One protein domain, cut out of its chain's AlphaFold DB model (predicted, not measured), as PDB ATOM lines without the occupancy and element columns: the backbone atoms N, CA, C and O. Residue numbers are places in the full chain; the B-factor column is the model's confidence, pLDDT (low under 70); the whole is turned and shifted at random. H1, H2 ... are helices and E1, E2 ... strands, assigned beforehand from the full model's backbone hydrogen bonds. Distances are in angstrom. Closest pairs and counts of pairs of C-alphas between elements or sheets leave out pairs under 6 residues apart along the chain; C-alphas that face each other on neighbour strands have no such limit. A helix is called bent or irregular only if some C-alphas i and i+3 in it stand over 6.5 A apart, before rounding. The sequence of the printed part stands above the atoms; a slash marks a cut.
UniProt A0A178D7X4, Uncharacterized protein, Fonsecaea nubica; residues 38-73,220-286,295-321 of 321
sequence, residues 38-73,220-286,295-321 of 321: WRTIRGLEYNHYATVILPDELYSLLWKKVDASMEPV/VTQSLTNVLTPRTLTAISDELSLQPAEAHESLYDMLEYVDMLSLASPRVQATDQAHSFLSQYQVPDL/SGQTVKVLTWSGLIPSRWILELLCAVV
ATOM      1  N   TRP A  38       4.903 105.991 188.799       86.12
ATOM      2  CA  TRP A  38       3.637 106.702 188.611       86.12
ATOM      3  C   TRP A  38       3.428 107.286 187.210       86.12
ATOM      4  O   TRP A  38       2.330 107.225 186.658       86.12
ATOM      5  N   ARG A  39       4.478 107.872 186.621       86.94
ATOM      6  CA  ARG A  39       4.440 108.380 185.242       86.94
ATOM      7  C   ARG A  39       4.230 107.246 184.238       86.94
ATOM      8  O   ARG A  39       3.485 107.429 183.281       86.94
ATOM      9  N   THR A  40       4.885 106.109 184.457       86.88
ATOM     10  CA  THR A  40       4.825 104.941 183.571       86.88
ATOM     11  C   THR A  40       3.418 104.361 183.556       86.88
ATOM     12  O   THR A  40       2.850 104.210 182.482       86.88
ATOM     13  N   ILE A  41       2.808 104.167 184.730       88.31
ATOM     14  CA  ILE A  41       1.435 103.652 184.844       88.31
ATOM     15  C   ILE A  41       0.435 104.609 184.176       88.31
ATOM     16  O   ILE A  41      -0.397 104.171 183.389       88.31
ATOM     17  N   ARG A  42       0.548 105.929 184.399       87.69
ATOM     18  CA  ARG A  42      -0.307 106.922 183.709       87.69
ATOM     19  C   ARG A  42      -0.126 106.933 182.190       87.69
ATOM     20  O   ARG A  42      -1.048 107.317 181.473       87.69
ATOM     21  N   GLY A  43       1.063 106.567 181.716       86.94
ATOM     22  CA  GLY A  43       1.387 106.478 180.297       86.94
ATOM     23  C   GLY A  43       0.755 105.279 179.596       86.94
ATOM     24  O   GLY A  43       0.647 105.299 178.373       86.94
ATOM     25  N   LEU A  44       0.308 104.263 180.340       88.19
ATOM     26  CA  LEU A  44      -0.437 103.149 179.768       88.19
ATOM     27  C   LEU A  44      -1.818 103.648 179.330       88.19
ATOM     28  O   LEU A  44      -2.519 104.324 180.088       88.19
ATOM     29  N   GLU A  45      -2.199 103.380 178.084       86.88
ATOM     30  CA  GLU A  45      -3.451 103.895 177.523       86.88
ATOM     31  C   GLU A  45      -4.600 102.899 177.650       86.88
ATOM     32  O   GLU A  45      -5.645 103.252 178.193       86.88
ATOM     33  N   TYR A  46      -4.386 101.669 177.183       90.50
ATOM     34  CA  TYR A  46      -5.370 100.593 177.177       90.50
ATOM     35  C   TYR A  46      -4.745  99.376 177.855       90.50
ATOM     36  O   TYR A  46      -3.775  98.819 177.342       90.50
ATOM     37  N   ASN A  47      -5.280  98.986 179.010       93.31
ATOM     38  CA  ASN A  47      -4.780  97.844 179.771       93.31
ATOM     39  C   ASN A  47      -5.783  96.700 179.669       93.31
ATOM     40  O   ASN A  47      -6.975  96.925 179.870       93.31
ATOM     41  N   HIS A  48      -5.284  95.501 179.361       92.94
ATOM     42  CA  HIS A  48      -6.104  94.291 179.250       92.94
ATOM     43  C   HIS A  48      -5.982  93.376 180.476       92.94
ATOM     44  O   HIS A  48      -6.963  92.786 180.922       92.94
ATOM     45  N   TYR A  49      -4.780  93.294 181.051       93.25
ATOM     46  CA  TYR A  49      -4.506  92.500 182.243       93.25
ATOM     47  C   TYR A  49      -3.866  93.354 183.334       93.25
ATOM     48  O   TYR A  49      -3.030  94.215 183.053       93.25
ATOM     49  N   ALA A  50      -4.236  93.071 184.575       94.00
ATOM     50  CA  ALA A  50      -3.502  93.480 185.762       94.00
ATOM     51  C   ALA A  50      -3.348  92.246 186.650       94.00
ATOM     52  O   ALA A  50      -4.316  91.506 186.820       94.00
ATOM     53  N   THR A  51      -2.156  92.028 187.200       94.62
ATOM     54  CA  THR A  51      -1.874  90.872 188.055       94.62
ATOM     55  C   THR A  51      -1.193  91.334 189.330       94.62
ATOM     56  O   THR A  51      -0.248  92.121 189.284       94.62
ATOM     57  N   VAL A  52      -1.673  90.839 190.467       94.19
ATOM     58  CA  VAL A  52      -1.064  91.032 191.783       94.19
ATOM     59  C   VAL A  52      -0.659  89.668 192.316       94.19
ATOM     60  O   VAL A  52      -1.470  88.743 192.349       94.19
ATOM     61  N   ILE A  53       0.601  89.547 192.725       93.25
ATOM     62  CA  ILE A  53       1.167  88.316 193.268       93.25
ATOM     63  C   ILE A  53       1.653  88.604 194.678       93.25
ATOM     64  O   ILE A  53       2.434  89.531 194.888       93.25
ATOM     65  N   LEU A  54       1.158  87.837 195.645       92.44
ATOM     66  CA  LEU A  54       1.422  88.052 197.063       92.44
ATOM     67  C   LEU A  54       1.672  86.711 197.758       92.44
ATOM     68  O   LEU A  54       0.977  85.737 197.453       92.44
ATOM     69  N   PRO A  55       2.582  86.647 198.740       91.88
ATOM     70  CA  PRO A  55       2.607  85.538 199.683       91.88
ATOM     71  C   PRO A  55       1.249  85.382 200.383       91.88
ATOM     72  O   PRO A  55       0.590  86.377 200.699       91.88
ATOM     73  N   ASP A  56       0.826  84.145 200.644       91.94
ATOM     74  CA  ASP A  56      -0.501  83.844 201.209       91.94
ATOM     75  C   ASP A  56      -0.744  84.509 202.578       91.94
ATOM     76  O   ASP A  56      -1.845  84.974 202.884       91.94
ATOM     77  N   GLU A  57       0.315  84.634 203.377       90.50
ATOM     78  CA  GLU A  57       0.306  85.337 204.663       90.50
ATOM     79  C   GLU A  57      -0.043  86.823 204.495       90.50
ATOM     80  O   GLU A  57      -0.910  87.355 205.193       90.50
ATOM     81  N   LEU A  58       0.592  87.490 203.523       90.06
ATOM     82  CA  LEU A  58       0.376  88.907 203.239       90.06
ATOM     83  C   LEU A  58      -1.009  89.146 202.634       90.06
ATOM     84  O   LEU A  58      -1.701  90.097 203.008       90.06
ATOM     85  N   TYR A  59      -1.441  88.245 201.749       93.06
ATOM     86  CA  TYR A  59      -2.791  88.244 201.200       93.06
ATOM     87  C   TYR A  59      -3.840  88.179 202.317       93.06
ATOM     88  O   TYR A  59      -4.738  89.019 202.383       93.06
ATOM     89  N   SER A  60      -3.687  87.239 203.250       93.19
ATOM     90  CA  SER A  60      -4.615  87.057 204.371       93.19
ATOM     91  C   SER A  60      -4.690  88.284 205.289       93.19
ATOM     92  O   SER A  60      -5.753  88.577 205.843       93.19
ATOM     93  N   LEU A  61      -3.588  89.030 205.431       92.50
ATOM     94  CA  LEU A  61      -3.505  90.223 206.276       92.50
ATOM     95  C   LEU A  61      -4.109  91.478 205.624       92.50
ATOM     96  O   LEU A  61      -4.812  92.246 206.290       92.50
ATOM     97  N   LEU A  62      -3.800  91.718 204.347       91.50
ATOM     98  CA  LEU A  62      -4.084  92.994 203.682       91.50
ATOM     99  C   LEU A  62      -5.322  92.951 202.788       91.50
ATOM    100  O   LEU A  62      -6.035  93.952 202.699       91.50
ATOM    101  N   TRP A  63      -5.617  91.813 202.150       93.25
ATOM    102  CA  TRP A  63      -6.532  91.790 201.006       93.25
ATOM    103  C   TRP A  63      -7.948  92.246 201.349       93.25
ATOM    104  O   TRP A  63      -8.557  92.989 200.589       93.25
ATOM    105  N   LYS A  64      -8.451  91.908 202.542       91.75
ATOM    106  CA  LYS A  64      -9.772  92.369 202.998       91.75
ATOM    107  C   LYS A  64      -9.879  93.900 203.058       91.75
ATOM    108  O   LYS A  64     -10.957  94.441 202.834       91.75
ATOM    109  N   LYS A  65      -8.786  94.599 203.389       91.06
ATOM    110  CA  LYS A  65      -8.744  96.070 203.409       91.06
ATOM    111  C   LYS A  65      -8.626  96.637 201.998       91.06
ATOM    112  O   LYS A  65      -9.328  97.593 201.691       91.06
ATOM    113  N   VAL A  66      -7.783  96.025 201.163       91.31
ATOM    114  CA  VAL A  66      -7.616  96.399 199.750       91.31
ATOM    115  C   VAL A  66      -8.955  96.300 199.025       91.31
ATOM    116  O   VAL A  66      -9.436  97.298 198.503       91.31
ATOM    117  N   ASP A  67      -9.609  95.143 199.092       90.44
ATOM    118  CA  ASP A  67     -10.896  94.879 198.441       90.44
ATOM    119  C   ASP A  67     -11.996  95.846 198.910       90.44
ATOM    120  O   ASP A  67     -12.758  96.366 198.103       90.44
ATOM    121  N   ALA A  68     -12.021  96.191 200.204       89.94
ATOM    122  CA  ALA A  68     -12.966  97.168 200.748       89.94
ATOM    123  C   ALA A  68     -12.681  98.624 200.323       89.94
ATOM    124  O   ALA A  68     -13.588  99.456 200.362       89.94
ATOM    125  N   SER A  69     -11.435  98.950 199.968       88.19
ATOM    126  CA  SER A  69     -11.028 100.294 199.529       88.19
ATOM    127  C   SER A  69     -11.210 100.530 198.029       88.19
ATOM    128  O   SER A  69     -11.247 101.677 197.587       88.19
ATOM    129  N   MET A  70     -11.320  99.451 197.253       88.06
ATOM    130  CA  MET A  70     -11.347  99.492 195.799       88.06
ATOM    131  C   MET A  70     -12.782  99.484 195.278       88.06
ATOM    132  O   MET A  70     -13.616  98.680 195.691       88.06
ATOM    133  N   GLU A  71     -13.066 100.342 194.301       84.06
ATOM    134  CA  GLU A  71     -14.317 100.244 193.553       84.06
ATOM    135  C   GLU A  71     -14.208  99.147 192.474       84.06
ATOM    136  O   GLU A  71     -13.188  99.064 191.774       84.06
ATOM    137  N   PRO A  72     -15.250  98.310 192.286       84.31
ATOM    138  CA  PRO A  72     -15.292  97.359 191.183       84.31
ATOM    139  C   PRO A  72     -15.239  98.077 189.834       84.31
ATOM    140  O   PRO A  72     -16.046  98.967 189.570       84.31
ATOM    141  N   VAL A  73     -14.336  97.654 188.947       87.56
ATOM    142  CA  VAL A  73     -14.292  98.171 187.572       87.56
ATOM    143  C   VAL A  73     -15.344  97.477 186.737       87.56
ATOM    144  O   VAL A  73     -15.519  96.262 186.795       87.56
ATOM    145  N   VAL A 220      -9.597  86.732 188.982       94.25
ATOM    146  CA  VAL A 220      -9.406  85.288 189.089       94.25
ATOM    147  C   VAL A 220      -8.275  85.060 190.081       94.25
ATOM    148  O   VAL A 220      -7.148  85.486 189.842       94.25
ATOM    149  N   THR A 221      -8.584  84.414 191.206       93.69
ATOM    150  CA  THR A 221      -7.601  84.107 192.252       93.69
ATOM    151  C   THR A 221      -7.121  82.670 192.112       93.69
ATOM    152  O   THR A 221      -7.924  81.739 192.123       93.69
ATOM    153  N   GLN A 222      -5.809  82.488 192.024       93.94
ATOM    154  CA  GLN A 222      -5.143  81.189 191.982       93.94
ATOM    155  C   GLN A 222      -4.192  81.060 193.171       93.94
ATOM    156  O   GLN A 222      -3.621  82.044 193.635       93.94
ATOM    157  N   SER A 223      -4.058  79.844 193.702       94.12
ATOM    158  CA  SER A 223      -3.161  79.546 194.827       94.12
ATOM    159  C   SER A 223      -2.118  78.545 194.370       94.12
ATOM    160  O   SER A 223      -2.473  77.445 193.952       94.12
ATOM    161  N   LEU A 224      -0.851  78.930 194.449       93.06
ATOM    162  CA  LEU A 224       0.285  78.087 194.109       93.06
ATOM    163  C   LEU A 224       0.958  77.660 195.407       93.06
ATOM    164  O   LEU A 224       1.376  78.504 196.195       93.06
ATOM    165  N   THR A 225       1.026  76.357 195.654       92.94
ATOM    166  CA  THR A 225       1.643  75.787 196.859       92.94
ATOM    167  C   THR A 225       3.091  75.406 196.598       92.94
ATOM    168  O   THR A 225       3.445  75.074 195.467       92.94
ATOM    169  N   ASN A 226       3.901  75.363 197.656       91.44
ATOM    170  CA  ASN A 226       5.304  74.948 197.597       91.44
ATOM    171  C   ASN A 226       6.127  75.749 196.572       91.44
ATOM    172  O   ASN A 226       7.002  75.190 195.918       91.44
ATOM    173  N   VAL A 227       5.858  77.044 196.417       92.25
ATOM    174  CA  VAL A 227       6.566  77.919 195.480       92.25
ATOM    175  C   VAL A 227       7.932  78.304 196.035       92.25
ATOM    176  O   VAL A 227       8.050  78.826 197.145       92.25
ATOM    177  N   LEU A 228       8.971  78.070 195.244       90.81
ATOM    178  CA  LEU A 228      10.326  78.532 195.509       90.81
ATOM    179  C   LEU A 228      10.406  80.035 195.234       90.81
ATOM    180  O   LEU A 228       9.933  80.490 194.194       90.81
ATOM    181  N   THR A 229      10.998  80.799 196.152       86.38
ATOM    182  CA  THR A 229      11.099  82.264 196.059       86.38
ATOM    183  C   THR A 229      12.571  82.685 195.986       86.38
ATOM    184  O   THR A 229      13.335  82.276 196.864       86.38
ATOM    185  N   PRO A 230      12.981  83.486 194.982       87.06
ATOM    186  CA  PRO A 230      14.342  84.013 194.881       87.06
ATOM    187  C   PRO A 230      14.745  84.822 196.115       87.06
ATOM    188  O   PRO A 230      13.955  85.632 196.618       87.06
ATOM    189  N   ARG A 231      15.997  84.671 196.564       79.56
ATOM    190  CA  ARG A 231      16.513  85.400 197.735       79.56
ATOM    191  C   ARG A 231      16.446  86.914 197.540       79.56
ATOM    192  O   ARG A 231      16.072  87.613 198.483       79.56
ATOM    193  N   THR A 232      16.678  87.407 196.323       74.56
ATOM    194  CA  THR A 232      16.532  88.823 195.943       74.56
ATOM    195  C   THR A 232      15.176  89.443 196.314       74.56
ATOM    196  O   THR A 232      15.129  90.637 196.597       74.56
ATOM    197  N   LEU A 233      14.068  88.681 196.352       73.62
ATOM    198  CA  LEU A 233      12.764  89.207 196.811       73.62
ATOM    199  C   LEU A 233      12.649  89.289 198.335       73.62
ATOM    200  O   LEU A 233      11.893  90.108 198.853       73.62
ATOM    201  N   THR A 234      13.366  88.423 199.046       65.12
ATOM    202  CA  THR A 234      13.316  88.315 200.512       65.12
ATOM    203  C   THR A 234      14.358  89.184 201.214       65.12
ATOM    204  O   THR A 234      14.151  89.598 202.355       65.12
ATOM    205  N   ALA A 235      15.462  89.504 200.537       60.22
ATOM    206  CA  ALA A 235      16.500  90.395 201.027       60.22
ATOM    207  C   ALA A 235      16.052  91.857 200.874       60.22
ATOM    208  O   ALA A 235      16.455  92.564 199.954       60.22
ATOM    209  N   ILE A 236      15.196  92.324 201.785       49.78
ATOM    210  CA  ILE A 236      14.946  93.756 201.975       49.78
ATOM    211  C   ILE A 236      16.238  94.363 202.534       49.78
ATOM    212  O   ILE A 236      16.419  94.425 203.748       49.78
ATOM    213  N   SER A 237      17.154  94.779 201.664       41.78
ATOM    214  CA  SER A 237      18.363  95.495 202.071       41.78
ATOM    215  C   SER A 237      18.529  96.768 201.254       41.78
ATOM    216  O   SER A 237      18.461  96.755 200.027       41.78
ATOM    217  N   ASP A 238      18.770  97.855 201.986       41.16
ATOM    218  CA  ASP A 238      18.975  99.262 201.603       41.16
ATOM    219  C   ASP A 238      20.064  99.532 200.533       41.16
ATOM    220  O   ASP A 238      20.391 100.681 200.246       41.16
ATOM    221  N   GLU A 239      20.618  98.501 199.897       40.72
ATOM    222  CA  GLU A 239      21.730  98.598 198.955       40.72
ATOM    223  C   GLU A 239      21.483  97.737 197.710       40.72
ATOM    224  O   GLU A 239      22.189  96.771 197.434       40.72
ATOM    225  N   LEU A 240      20.536  98.140 196.856       46.06
ATOM    226  CA  LEU A 240      20.619  97.803 195.427       46.06
ATOM    227  C   LEU A 240      21.711  98.663 194.763       46.06
ATOM    228  O   LEU A 240      21.461  99.389 193.803       46.06
ATOM    229  N   SER A 241      22.940  98.610 195.282       44.25
ATOM    230  CA  SER A 241      24.136  99.129 194.614       44.25
ATOM    231  C   SER A 241      24.724  98.039 193.719       44.25
ATOM    232  O   SER A 241      25.882  97.652 193.858       44.25
ATOM    233  N   LEU A 242      23.903  97.492 192.825       45.75
ATOM    234  CA  LEU A 242      24.370  96.537 191.828       45.75
ATOM    235  C   LEU A 242      25.072  97.306 190.700       45.75
ATOM    236  O   LEU A 242      24.585  98.343 190.239       45.75
ATOM    237  N   GLN A 243      26.228  96.805 190.254       44.81
ATOM    238  CA  GLN A 243      26.888  97.317 189.054       44.81
ATOM    239  C   GLN A 243      25.912  97.223 187.865       44.81
ATOM    240  O   GLN A 243      25.197  96.224 187.752       44.81
ATOM    241  N   PRO A 244      25.857  98.215 186.955       53.38
ATOM    242  CA  PRO A 244      24.740  98.357 186.018       53.38
ATOM    243  C   PRO A 244      24.477  97.159 185.093       53.38
ATOM    244  O   PRO A 244      23.376  97.051 184.576       53.38
ATOM    245  N   ALA A 245      25.456  96.290 184.826       49.62
ATOM    246  CA  ALA A 245      25.283  95.147 183.924       49.62
ATOM    247  C   ALA A 245      24.691  93.916 184.635       49.62
ATOM    248  O   ALA A 245      23.668  93.397 184.195       49.62
ATOM    249  N   GLU A 246      25.273  93.512 185.766       51.81
ATOM    250  CA  GLU A 246      24.820  92.375 186.590       51.81
ATOM    251  C   GLU A 246      23.448  92.650 187.232       51.81
ATOM    252  O   GLU A 246      22.621  91.749 187.366       51.81
ATOM    253  N   ALA A 247      23.155  93.923 187.533       58.72
ATOM    254  CA  ALA A 247      21.834  94.363 187.979       58.72
ATOM    255  C   ALA A 247      20.732  94.042 186.959       58.72
ATOM    256  O   ALA A 247      19.618  93.693 187.339       58.72
ATOM    257  N   HIS A 248      21.017  94.199 185.662       58.25
ATOM    258  CA  HIS A 248      20.009  94.026 184.623       58.25
ATOM    259  C   HIS A 248      19.703  92.553 184.350       58.25
ATOM    260  O   HIS A 248      18.532  92.234 184.180       58.25
ATOM    261  N   GLU A 249      20.708  91.669 184.332       63.56
ATOM    262  CA  GLU A 249      20.492  90.221 184.155       63.56
ATOM    263  C   GLU A 249      19.644  89.653 185.298       63.56
ATOM    264  O   GLU A 249      18.588  89.078 185.039       63.56
ATOM    265  N   SER A 250      19.995  89.975 186.548       72.69
ATOM    266  CA  SER A 250      19.195  89.587 187.715       72.69
ATOM    267  C   SER A 250      17.748  90.090 187.626       72.69
ATOM    268  O   SER A 250      16.813  89.365 187.944       72.69
ATOM    269  N   LEU A 251      17.516  91.312 187.135       75.69
ATOM    270  CA  LEU A 251      16.160  91.841 186.972       75.69
ATOM    271  C   LEU A 251      15.352  91.134 185.870       75.69
ATOM    272  O   LEU A 251      14.135  91.008 186.015       75.69
ATOM    273  N   TYR A 252      15.985  90.688 184.781       80.81
ATOM    274  CA  TYR A 252      15.293  89.921 183.740       80.81
ATOM    275  C   TYR A 252      14.893  88.533 184.235       80.81
ATOM    276  O   TYR A 252      13.748  88.143 184.018       80.81
ATOM    277  N   ASP A 253      15.772  87.850 184.969       84.62
ATOM    278  CA  ASP A 253      15.464  86.550 185.577       84.62
ATOM    279  C   ASP A 253      14.280  86.656 186.550       84.62
ATOM    280  O   ASP A 253      13.418  85.780 186.632       84.62
ATOM    281  N   MET A 254      14.199  87.780 187.264       84.62
ATOM    282  CA  MET A 254      13.113  88.076 188.195       84.62
ATOM    283  C   MET A 254      11.796  88.381 187.482       84.62
ATOM    284  O   MET A 254      10.736  87.961 187.947       84.62
ATOM    285  N   LEU A 255      11.840  89.085 186.348       85.94
ATOM    286  CA  LEU A 255      10.661  89.278 185.504       85.94
ATOM    287  C   LEU A 255      10.175  87.947 184.927       85.94
ATOM    288  O   LEU A 255       8.983  87.664 185.004       85.94
ATOM    289  N   GLU A 256      11.087  87.104 184.437       89.88
ATOM    290  CA  GLU A 256      10.746  85.764 183.958       89.88
ATOM    291  C   GLU A 256      10.128  84.919 185.080       89.88
ATOM    292  O   GLU A 256       9.111  84.262 184.873       89.88
ATOM    293  N   TYR A 257      10.667  84.988 186.298       91.69
ATOM    294  CA  TYR A 257      10.078  84.337 187.467       91.69
ATOM    295  C   TYR A 257       8.650  84.817 187.769       91.69
ATOM    296  O   TYR A 257       7.751  83.995 187.971       91.69
ATOM    297  N   VAL A 258       8.403  86.130 187.749       90.88
ATOM    298  CA  VAL A 258       7.058  86.707 187.942       90.88
ATOM    299  C   VAL A 258       6.094  86.277 186.830       90.88
ATOM    300  O   VAL A 258       4.924  85.980 187.104       90.88
ATOM    301  N   ASP A 259       6.570  86.183 185.591       90.81
ATOM    302  CA  ASP A 259       5.782  85.675 184.467       90.81
ATOM    303  C   ASP A 259       5.451  84.187 184.654       90.81
ATOM    304  O   ASP A 259       4.302  83.774 184.479       90.81
ATOM    305  N   MET A 260       6.412  83.378 185.105       93.31
ATOM    306  CA  MET A 260       6.210  81.956 185.398       93.31
ATOM    307  C   MET A 260       5.208  81.729 186.535       93.31
ATOM    308  O   MET A 260       4.402  80.795 186.461       93.31
ATOM    309  N   LEU A 261       5.193  82.605 187.545       93.06
ATOM    310  CA  LEU A 261       4.151  82.625 188.577       93.06
ATOM    311  C   LEU A 261       2.786  83.004 188.002       93.06
ATOM    312  O   LEU A 261       1.792  82.341 188.295       93.06
ATOM    313  N   SER A 262       2.732  84.034 187.156       92.25
ATOM    314  CA  SER A 262       1.495  84.485 186.506       92.25
ATOM    315  C   SER A 262       0.873  83.398 185.620       92.25
ATOM    316  O   SER A 262      -0.349  83.316 185.507       92.25
ATOM    317  N   LEU A 263       1.709  82.546 185.019       92.06
ATOM    318  CA  LEU A 263       1.307  81.388 184.216       92.06
ATOM    319  C   LEU A 263       0.979  80.137 185.046       92.06
ATOM    320  O   LEU A 263       0.627  79.112 184.462       92.06
ATOM    321  N   ALA A 264       1.108  80.194 186.376       90.75
ATOM    322  CA  ALA A 264       0.967  79.040 187.264       90.75
ATOM    323  C   ALA A 264       1.873  77.858 186.861       90.75
ATOM    324  O   ALA A 264       1.478  76.692 186.938       90.75
ATOM    325  N   SER A 265       3.092  78.154 186.401       91.38
ATOM    326  CA  SER A 265       4.009  77.132 185.902       91.38
ATOM    327  C   SER A 265       4.461  76.182 187.019       91.38
ATOM    328  O   SER A 265       4.909  76.649 188.066       91.38
ATOM    329  N   PRO A 266       4.457  74.852 186.803       89.62
ATOM    330  CA  PRO A 266       5.002  73.901 187.772       89.62
ATOM    331  C   PRO A 266       6.482  74.137 188.090       89.62
ATOM    332  O   PRO A 266       6.917  73.810 189.185       89.62
ATOM    333  N   ARG A 267       7.245  74.758 187.176       90.50
ATOM    334  CA  ARG A 267       8.697  74.978 187.317       90.50
ATOM    335  C   ARG A 267       9.088  75.868 188.498       90.50
ATOM    336  O   ARG A 267      10.248  75.872 188.891       90.50
ATOM    337  N   VAL A 268       8.146  76.636 189.044       91.44
ATOM    338  CA  VAL A 268       8.381  77.455 190.242       91.44
ATOM    339  C   VAL A 268       8.124  76.688 191.543       91.44
ATOM    340  O   VAL A 268       8.357  77.227 192.620       91.44
ATOM    341  N   GLN A 269       7.622  75.452 191.478       90.75
ATOM    342  CA  GLN A 269       7.292  74.648 192.651       90.75
ATOM    343  C   GLN A 269       8.476  73.771 193.069       90.75
ATOM    344  O   GLN A 269       9.120  73.134 192.241       90.75
ATOM    345  N   ALA A 270       8.703  73.643 194.374       87.50
ATOM    346  CA  ALA A 270       9.702  72.743 194.951       87.50
ATOM    347  C   ALA A 270       9.423  71.266 194.623       87.50
ATOM    348  O   ALA A 270      10.322  70.432 194.626       87.50
ATOM    349  N   THR A 271       8.161  70.941 194.341       86.50
ATOM    350  CA  THR A 271       7.708  69.601 193.959       86.50
ATOM    351  C   THR A 271       7.799  69.337 192.458       86.50
ATOM    352  O   THR A 271       7.292  68.309 192.008       86.50
ATOM    353  N   ASP A 272       8.394  70.240 191.674       85.38
ATOM    354  CA  ASP A 272       8.533  70.055 190.232       85.38
ATOM    355  C   ASP A 272       9.310  68.775 189.892       85.38
ATOM    356  O   ASP A 272      10.292  68.410 190.537       85.38
ATOM    357  N   GLN A 273       8.849  68.090 188.851       84.31
ATOM    358  CA  GLN A 273       9.462  66.880 188.299       84.31
ATOM    359  C   GLN A 273       9.640  66.997 186.778       84.31
ATOM    360  O   GLN A 273       9.890  66.000 186.095       84.31
ATOM    361  N   ALA A 274       9.468  68.197 186.208       85.62
ATOM    362  CA  ALA A 274       9.613  68.398 184.778       85.62
ATOM    363  C   ALA A 274      11.052  68.104 184.328       85.62
ATOM    364  O   ALA A 274      12.042  68.605 184.866       85.62
ATOM    365  N   HIS A 275      11.158  67.257 183.306       84.88
ATOM    366  CA  HIS A 275      12.437  66.797 182.792       84.88
ATOM    367  C   HIS A 275      13.215  67.955 182.146       84.88
ATOM    368  O   HIS A 275      12.647  68.724 181.372       84.88
ATOM    369  N   SER A 276      14.531  68.026 182.378       83.69
ATOM    370  CA  SER A 276      15.408  69.098 181.856       83.69
ATOM    371  C   SER A 276      15.386  69.227 180.319       83.69
ATOM    372  O   SER A 276      15.563  70.305 179.759       83.69
ATOM    373  N   PHE A 277      15.078  68.131 179.618       87.31
ATOM    374  CA  PHE A 277      14.872  68.148 178.163       87.31
ATOM    375  C   PHE A 277      13.649  68.976 177.720       87.31
ATOM    376  O   PHE A 277      13.644  69.507 176.616       87.31
ATOM    377  N   LEU A 278      12.610  69.076 178.557       87.06
ATOM    378  CA  LEU A 278      11.379  69.818 178.253       87.06
ATOM    379  C   LEU A 278      11.476  71.289 178.662       87.06
ATOM    380  O   LEU A 278      10.916  72.152 177.993       87.06
ATOM    381  N   SER A 279      12.166  71.576 179.765       87.31
ATOM    382  CA  SER A 279      12.381  72.935 180.248       87.31
ATOM    383  C   SER A 279      13.716  73.019 180.972       87.31
ATOM    384  O   SER A 279      14.017  72.193 181.831       87.31
ATOM    385  N   GLN A 280      14.500  74.039 180.633       88.44
ATOM    386  CA  GLN A 280      15.761  74.355 181.310       88.44
ATOM    387  C   GLN A 280      15.592  75.439 182.375       88.44
ATOM    388  O   GLN A 280      16.525  75.686 183.131       88.44
ATOM    389  N   TYR A 281      14.408  76.057 182.458       90.31
ATOM    390  CA  TYR A 281      14.136  77.133 183.404       90.31
ATOM    391  C   TYR A 281      14.334  76.655 184.844       90.31
ATOM    392  O   TYR A 281      13.841  75.580 185.200       90.31
ATOM    393  N   GLN A 282      15.013  77.455 185.657       87.31
ATOM    394  CA  GLN A 282      15.193  77.243 187.090       87.31
ATOM    395  C   GLN A 282      14.905  78.555 187.812       87.31
ATOM    396  O   GLN A 282      15.134  79.628 187.259       87.31
ATOM    397  N   VAL A 283      14.391  78.469 189.039       88.81
ATOM    398  CA  VAL A 283      14.156  79.668 189.850       88.81
ATOM    399  C   VAL A 283      15.514  80.309 190.170       88.81
ATOM    400  O   VAL A 283      16.418  79.596 190.614       88.81
ATOM    401  N   PRO A 284      15.686  81.618 189.916       87.75
ATOM    402  CA  PRO A 284      16.966  82.289 190.105       87.75
ATOM    403  C   PRO A 284      17.301  82.472 191.588       87.75
ATOM    404  O   PRO A 284      16.406  82.524 192.433       87.75
ATOM    405  N   ASP A 285      18.599  82.617 191.877       78.56
ATOM    406  CA  ASP A 285      19.136  82.978 193.201       78.56
ATOM    407  C   ASP A 285      18.529  82.155 194.355       78.56
ATOM    408  O   ASP A 285      18.026  82.675 195.360       78.56
ATOM    409  N   LEU A 286      18.514  80.833 194.164       77.62
ATOM    410  CA  LEU A 286      18.113  79.893 195.199       77.62
ATOM    411  C   LEU A 286      19.241  79.635 196.191       77.62
ATOM    412  O   LEU A 286      20.425  79.834 195.945       77.62
ATOM    413  N   SER A 295      11.646  75.423 201.788       67.06
ATOM    414  CA  SER A 295      10.258  75.230 202.147       67.06
ATOM    415  C   SER A 295       9.464  76.171 201.268       67.06
ATOM    416  O   SER A 295       9.413  77.374 201.522       67.06
ATOM    417  N   GLY A 296       8.931  75.632 200.176       77.38
ATOM    418  CA  GLY A 296       8.190  76.439 199.236       77.38
ATOM    419  C   GLY A 296       7.019  77.107 199.951       77.38
ATOM    420  O   GLY A 296       6.305  76.472 200.729       77.38
ATOM    421  N   GLN A 297       6.832  78.396 199.706       87.50
ATOM    422  CA  GLN A 297       5.751  79.160 200.309       87.50
ATOM    423  C   GLN A 297       4.479  79.010 199.469       87.50
ATOM    424  O   GLN A 297       4.524  78.678 198.284       87.50
ATOM    425  N   THR A 298       3.317  79.247 200.074       92.25
ATOM    426  CA  THR A 298       2.085  79.408 199.295       92.25
ATOM    427  C   THR A 298       1.981  80.847 198.799       92.25
ATOM    428  O   THR A 298       2.132  81.792 199.572       92.25
ATOM    429  N   VAL A 299       1.706  81.010 197.508       93.31
ATOM    430  CA  VAL A 299       1.574  82.305 196.833       93.31
ATOM    431  C   VAL A 299       0.179  82.417 196.225       93.31
ATOM    432  O   VAL A 299      -0.352  81.459 195.656       93.31
ATOM    433  N   LYS A 300      -0.425  83.598 196.342       94.62
ATOM    434  CA  LYS A 300      -1.695  83.962 195.712       94.62
ATOM    435  C   LYS A 300      -1.426  84.823 194.488       94.62
ATOM    436  O   LYS A 300      -0.721  85.825 194.574       94.62
ATOM    437  N   VAL A 301      -2.029  84.442 193.368       95.31
ATOM    438  CA  VAL A 301      -1.994  85.182 192.104       95.31
ATOM    439  C   VAL A 301      -3.408  85.662 191.810       95.31
ATOM    440  O   VAL A 301      -4.328  84.852 191.699       95.31
ATOM    441  N   LEU A 302      -3.591  86.974 191.721       95.12
ATOM    442  CA  LEU A 302      -4.866  87.612 191.425       95.12
ATOM    443  C   LEU A 302      -4.769  88.307 190.078       95.12
ATOM    444  O   LEU A 302      -3.963  89.221 189.926       95.12
ATOM    445  N   THR A 303      -5.608  87.901 189.127       95.31
ATOM    446  CA  THR A 303      -5.565  88.414 187.753       95.31
ATOM    447  C   THR A 303      -6.905  89.012 187.349       95.31
ATOM    448  O   THR A 303      -7.924  88.321 187.332       95.31
ATOM    449  N   TRP A 304      -6.900  90.284 186.965       95.06
ATOM    450  CA  TRP A 304      -8.031  90.972 186.344       95.06
ATOM    451  C   TRP A 304      -7.857  90.949 184.827       95.06
ATOM    452  O   TRP A 304      -6.754  91.154 184.325       95.06
ATOM    453  N   SER A 305      -8.950  90.714 184.102       94.56
ATOM    454  CA  SER A 305      -8.981  90.665 182.638       94.56
ATOM    455  C   SER A 305     -10.145  91.493 182.107       94.56
ATOM    456  O   SER A 305     -11.268  91.370 182.598       94.56
ATOM    457  N   GLY A 306      -9.884  92.334 181.110       93.50
ATOM    458  CA  GLY A 306     -10.867  93.226 180.499       93.50
ATOM    459  C   GLY A 306     -10.277  94.604 180.231       93.50
ATOM    460  O   GLY A 306      -9.075  94.799 180.322       93.50
ATOM    461  N   LEU A 307     -11.112  95.596 179.923       93.56
ATOM    462  CA  LEU A 307     -10.617  96.961 179.749       93.56
ATOM    463  C   LEU A 307     -10.400  97.607 181.126       93.56
ATOM    464  O   LEU A 307     -11.357  97.852 181.853       93.56
ATOM    465  N   ILE A 308      -9.147  97.873 181.497       94.19
ATOM    466  CA  ILE A 308      -8.790  98.400 182.820       94.19
ATOM    467  C   ILE A 308      -8.221  99.824 182.673       94.19
ATOM    468  O   ILE A 308      -7.237 100.030 181.952       94.19
ATOM    469  N   PRO A 309      -8.791 100.840 183.346       92.38
ATOM    470  CA  PRO A 309      -8.264 102.195 183.288       92.38
ATOM    471  C   PRO A 309      -7.000 102.328 184.144       92.38
ATOM    472  O   PRO A 309      -6.929 101.833 185.267       92.38
ATOM    473  N   SER A 310      -6.014 103.082 183.663       91.62
ATOM    474  CA  SER A 310      -4.730 103.260 184.364       91.62
ATOM    475  C   SER A 310      -4.870 103.922 185.738       91.62
ATOM    476  O   SER A 310      -4.039 103.706 186.614       91.62
ATOM    477  N   ARG A 311      -5.943 104.695 185.955       89.56
ATOM    478  CA  ARG A 311      -6.304 105.233 187.273       89.56
ATOM    479  C   ARG A 311      -6.568 104.121 188.292       89.56
ATOM    480  O   ARG A 311      -6.067 104.207 189.402       89.56
ATOM    481  N   TRP A 312      -7.296 103.082 187.901       91.81
ATOM    482  CA  TRP A 312      -7.599 101.968 188.792       91.81
ATOM    483  C   TRP A 312      -6.341 101.153 189.125       91.81
ATOM    484  O   TRP A 312      -6.159 100.736 190.260       91.81
ATOM    485  N   ILE A 313      -5.411 101.004 188.172       92.50
ATOM    486  CA  ILE A 313      -4.104 100.362 188.423       92.50
ATOM    487  C   ILE A 313      -3.285 101.167 189.444       92.50
ATOM    488  O   ILE A 313      -2.625 100.589 190.304       92.50
ATOM    489  N   LEU A 314      -3.335 102.502 189.371       90.44
ATOM    490  CA  LEU A 314      -2.707 103.368 190.372       90.44
ATOM    491  C   LEU A 314      -3.346 103.187 191.748       90.44
ATOM    492  O   LEU A 314      -2.615 103.055 192.721       90.44
ATOM    493  N   GLU A 315      -4.677 103.175 191.824       90.88
ATOM    494  CA  GLU A 315      -5.423 102.944 193.068       90.88
ATOM    495  C   GLU A 315      -5.066 101.582 193.677       90.88
ATOM    496  O   GLU A 315      -4.724 101.523 194.854       90.88
ATOM    497  N   LEU A 316      -4.999 100.529 192.859       92.19
ATOM    498  CA  LEU A 316      -4.574  99.198 193.287       92.19
ATOM    499  C   LEU A 316      -3.139  99.198 193.834       92.19
ATOM    500  O   LEU A 316      -2.894  98.642 194.901       92.19
ATOM    501  N   LEU A 317      -2.197  99.845 193.139       90.19
ATOM    502  CA  LEU A 317      -0.815  99.961 193.613       90.19
ATOM    503  C   LEU A 317      -0.744 100.684 194.966       90.19
ATOM    504  O   LEU A 317      -0.016 100.241 195.844       90.19
ATOM    505  N   CYS A 318      -1.497 101.773 195.140       88.88
ATOM    506  CA  CYS A 318      -1.531 102.531 196.396       88.88
ATOM    507  C   CYS A 318      -2.240 101.775 197.527       88.88
ATOM    508  O   CYS A 318      -1.969 102.036 198.687       88.88
ATOM    509  N   ALA A 319      -3.176 100.880 197.208       89.19
ATOM    510  CA  ALA A 319      -3.871 100.082 198.211       89.19
ATOM    511  C   ALA A 319      -3.013  98.909 198.718       89.19
ATOM    512  O   ALA A 319      -3.159  98.495 199.867       89.19
ATOM    513  N   VAL A 320      -2.146  98.359 197.861       88.00
ATOM    514  CA  VAL A 320      -1.258  97.233 198.196       88.00
ATOM    515  C   VAL A 320      -0.008  97.679 198.965       88.00
ATOM    516  O   VAL A 320       0.495  96.908 199.782       88.00
ATOM    517  N   VAL A 321       0.487  98.889 198.694       80.81
ATOM    518  CA  VAL A 321       1.729  99.460 199.245       80.81
ATOM    519  C   VAL A 321       1.449 100.364 200.438       80.81
ATOM    520  O   VAL A 321       2.149 100.207 201.461       80.81
TER     521      VAL A 321
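This is residues 38 to 73, 220 to 286 and 295 to 321 of the 321 residues of an uncharacterized protein of Fonsecaea nubica (UniProt A0A178D7X4). A twisted sheet of three strands has the helices H2 and H5 packed on one face, with the short H1 beside H5. The long helix H4 meets the sheet with its last residues, 258 to 262, and points away from it; residues 243 to 249, of which 246 to 249 belong to H4, stick out, and so do residues 234 to 239. The printed part has 130 residues in the order H1 E1 H2 E2 H3 H4 E3 H5, five named helices and three named strands, class mixed. The sheet's order is E1, E3, E2, all antiparallel. The whole is only just compact, close to loose, with a radius of gyration of the C-alphas of 16.3 A and spans of 44 by 34 by 28 A.

The inner strand E3, residues 297 to 308, bends by 57 degrees at residue 305. Its antiparallel neighbour E1, residues 47 to 55, is an edge strand; N 302 and O 52 are 2.8 A apart, within hydrogen-bond range. The other edge strand, E2, residues 220 to 227, is also antiparallel to E3, with N 222 and O 301 within range at 2.8 A. H2, residues 56 to 69, and H5, residues 310 to 320, form two layers with the sheet, helices on one face of it. H2 is irregular, with C-alphas 61 and 64 7.4 A apart; its height over the sheet is 10.3 A, and it lies over E1, along the strands at 19 degrees on the local plane. H2 and H5 touch, closest at the C-alphas of Val 66 and Ala 319, 5.5 A, at a steep tilt of 52 degrees, opposite ways. H1, residues 38 to 43, is not on the sheet and touches H5, closest at the C-alphas of Arg 42 and Ser 310, 5.8 A, at a shallow tilt of 27 degrees, opposite ways. H4, residues 246 to 262, only grazes the sheet; its closest C-alphas with E3 are Ser 262 and Val 301, 6.6 A. H3, residues 231 to 234, is not on the sheet and touches no helix. In H1, H4 and H5 every O i to N i+4 pair is within hydrogen-bond range, in H2 8 of 10, and H3 is too short for such a pair.

E3 is 29.8 A long, from C-alpha 297 at (5.751, 79.160, 200.309) to C-alpha 308 at (-8.790, 98.400, 182.820). E1 measures 24.5 A, E2 18.7 A, H4 24.6 A, H2 19.6 A and H5 15.5 A. H1 begins at C-alpha 38, (3.637, 106.702, 188.611).

The C-alphas of Ser 69 and Phe 277, the two farthest apart, are 46.5 A apart. Residues 74 to 219 are not printed, a gap of 13.9 A between C-alphas 73 and 220, nor are 287 to 294, 11.5 A between C-alphas 286 and 295. The link H3 to H4 is long, and residues 263 to 286 hold no named element. Mean pLDDT of the printed part is 84.3; residues 234 to 249 and 295 are under 70.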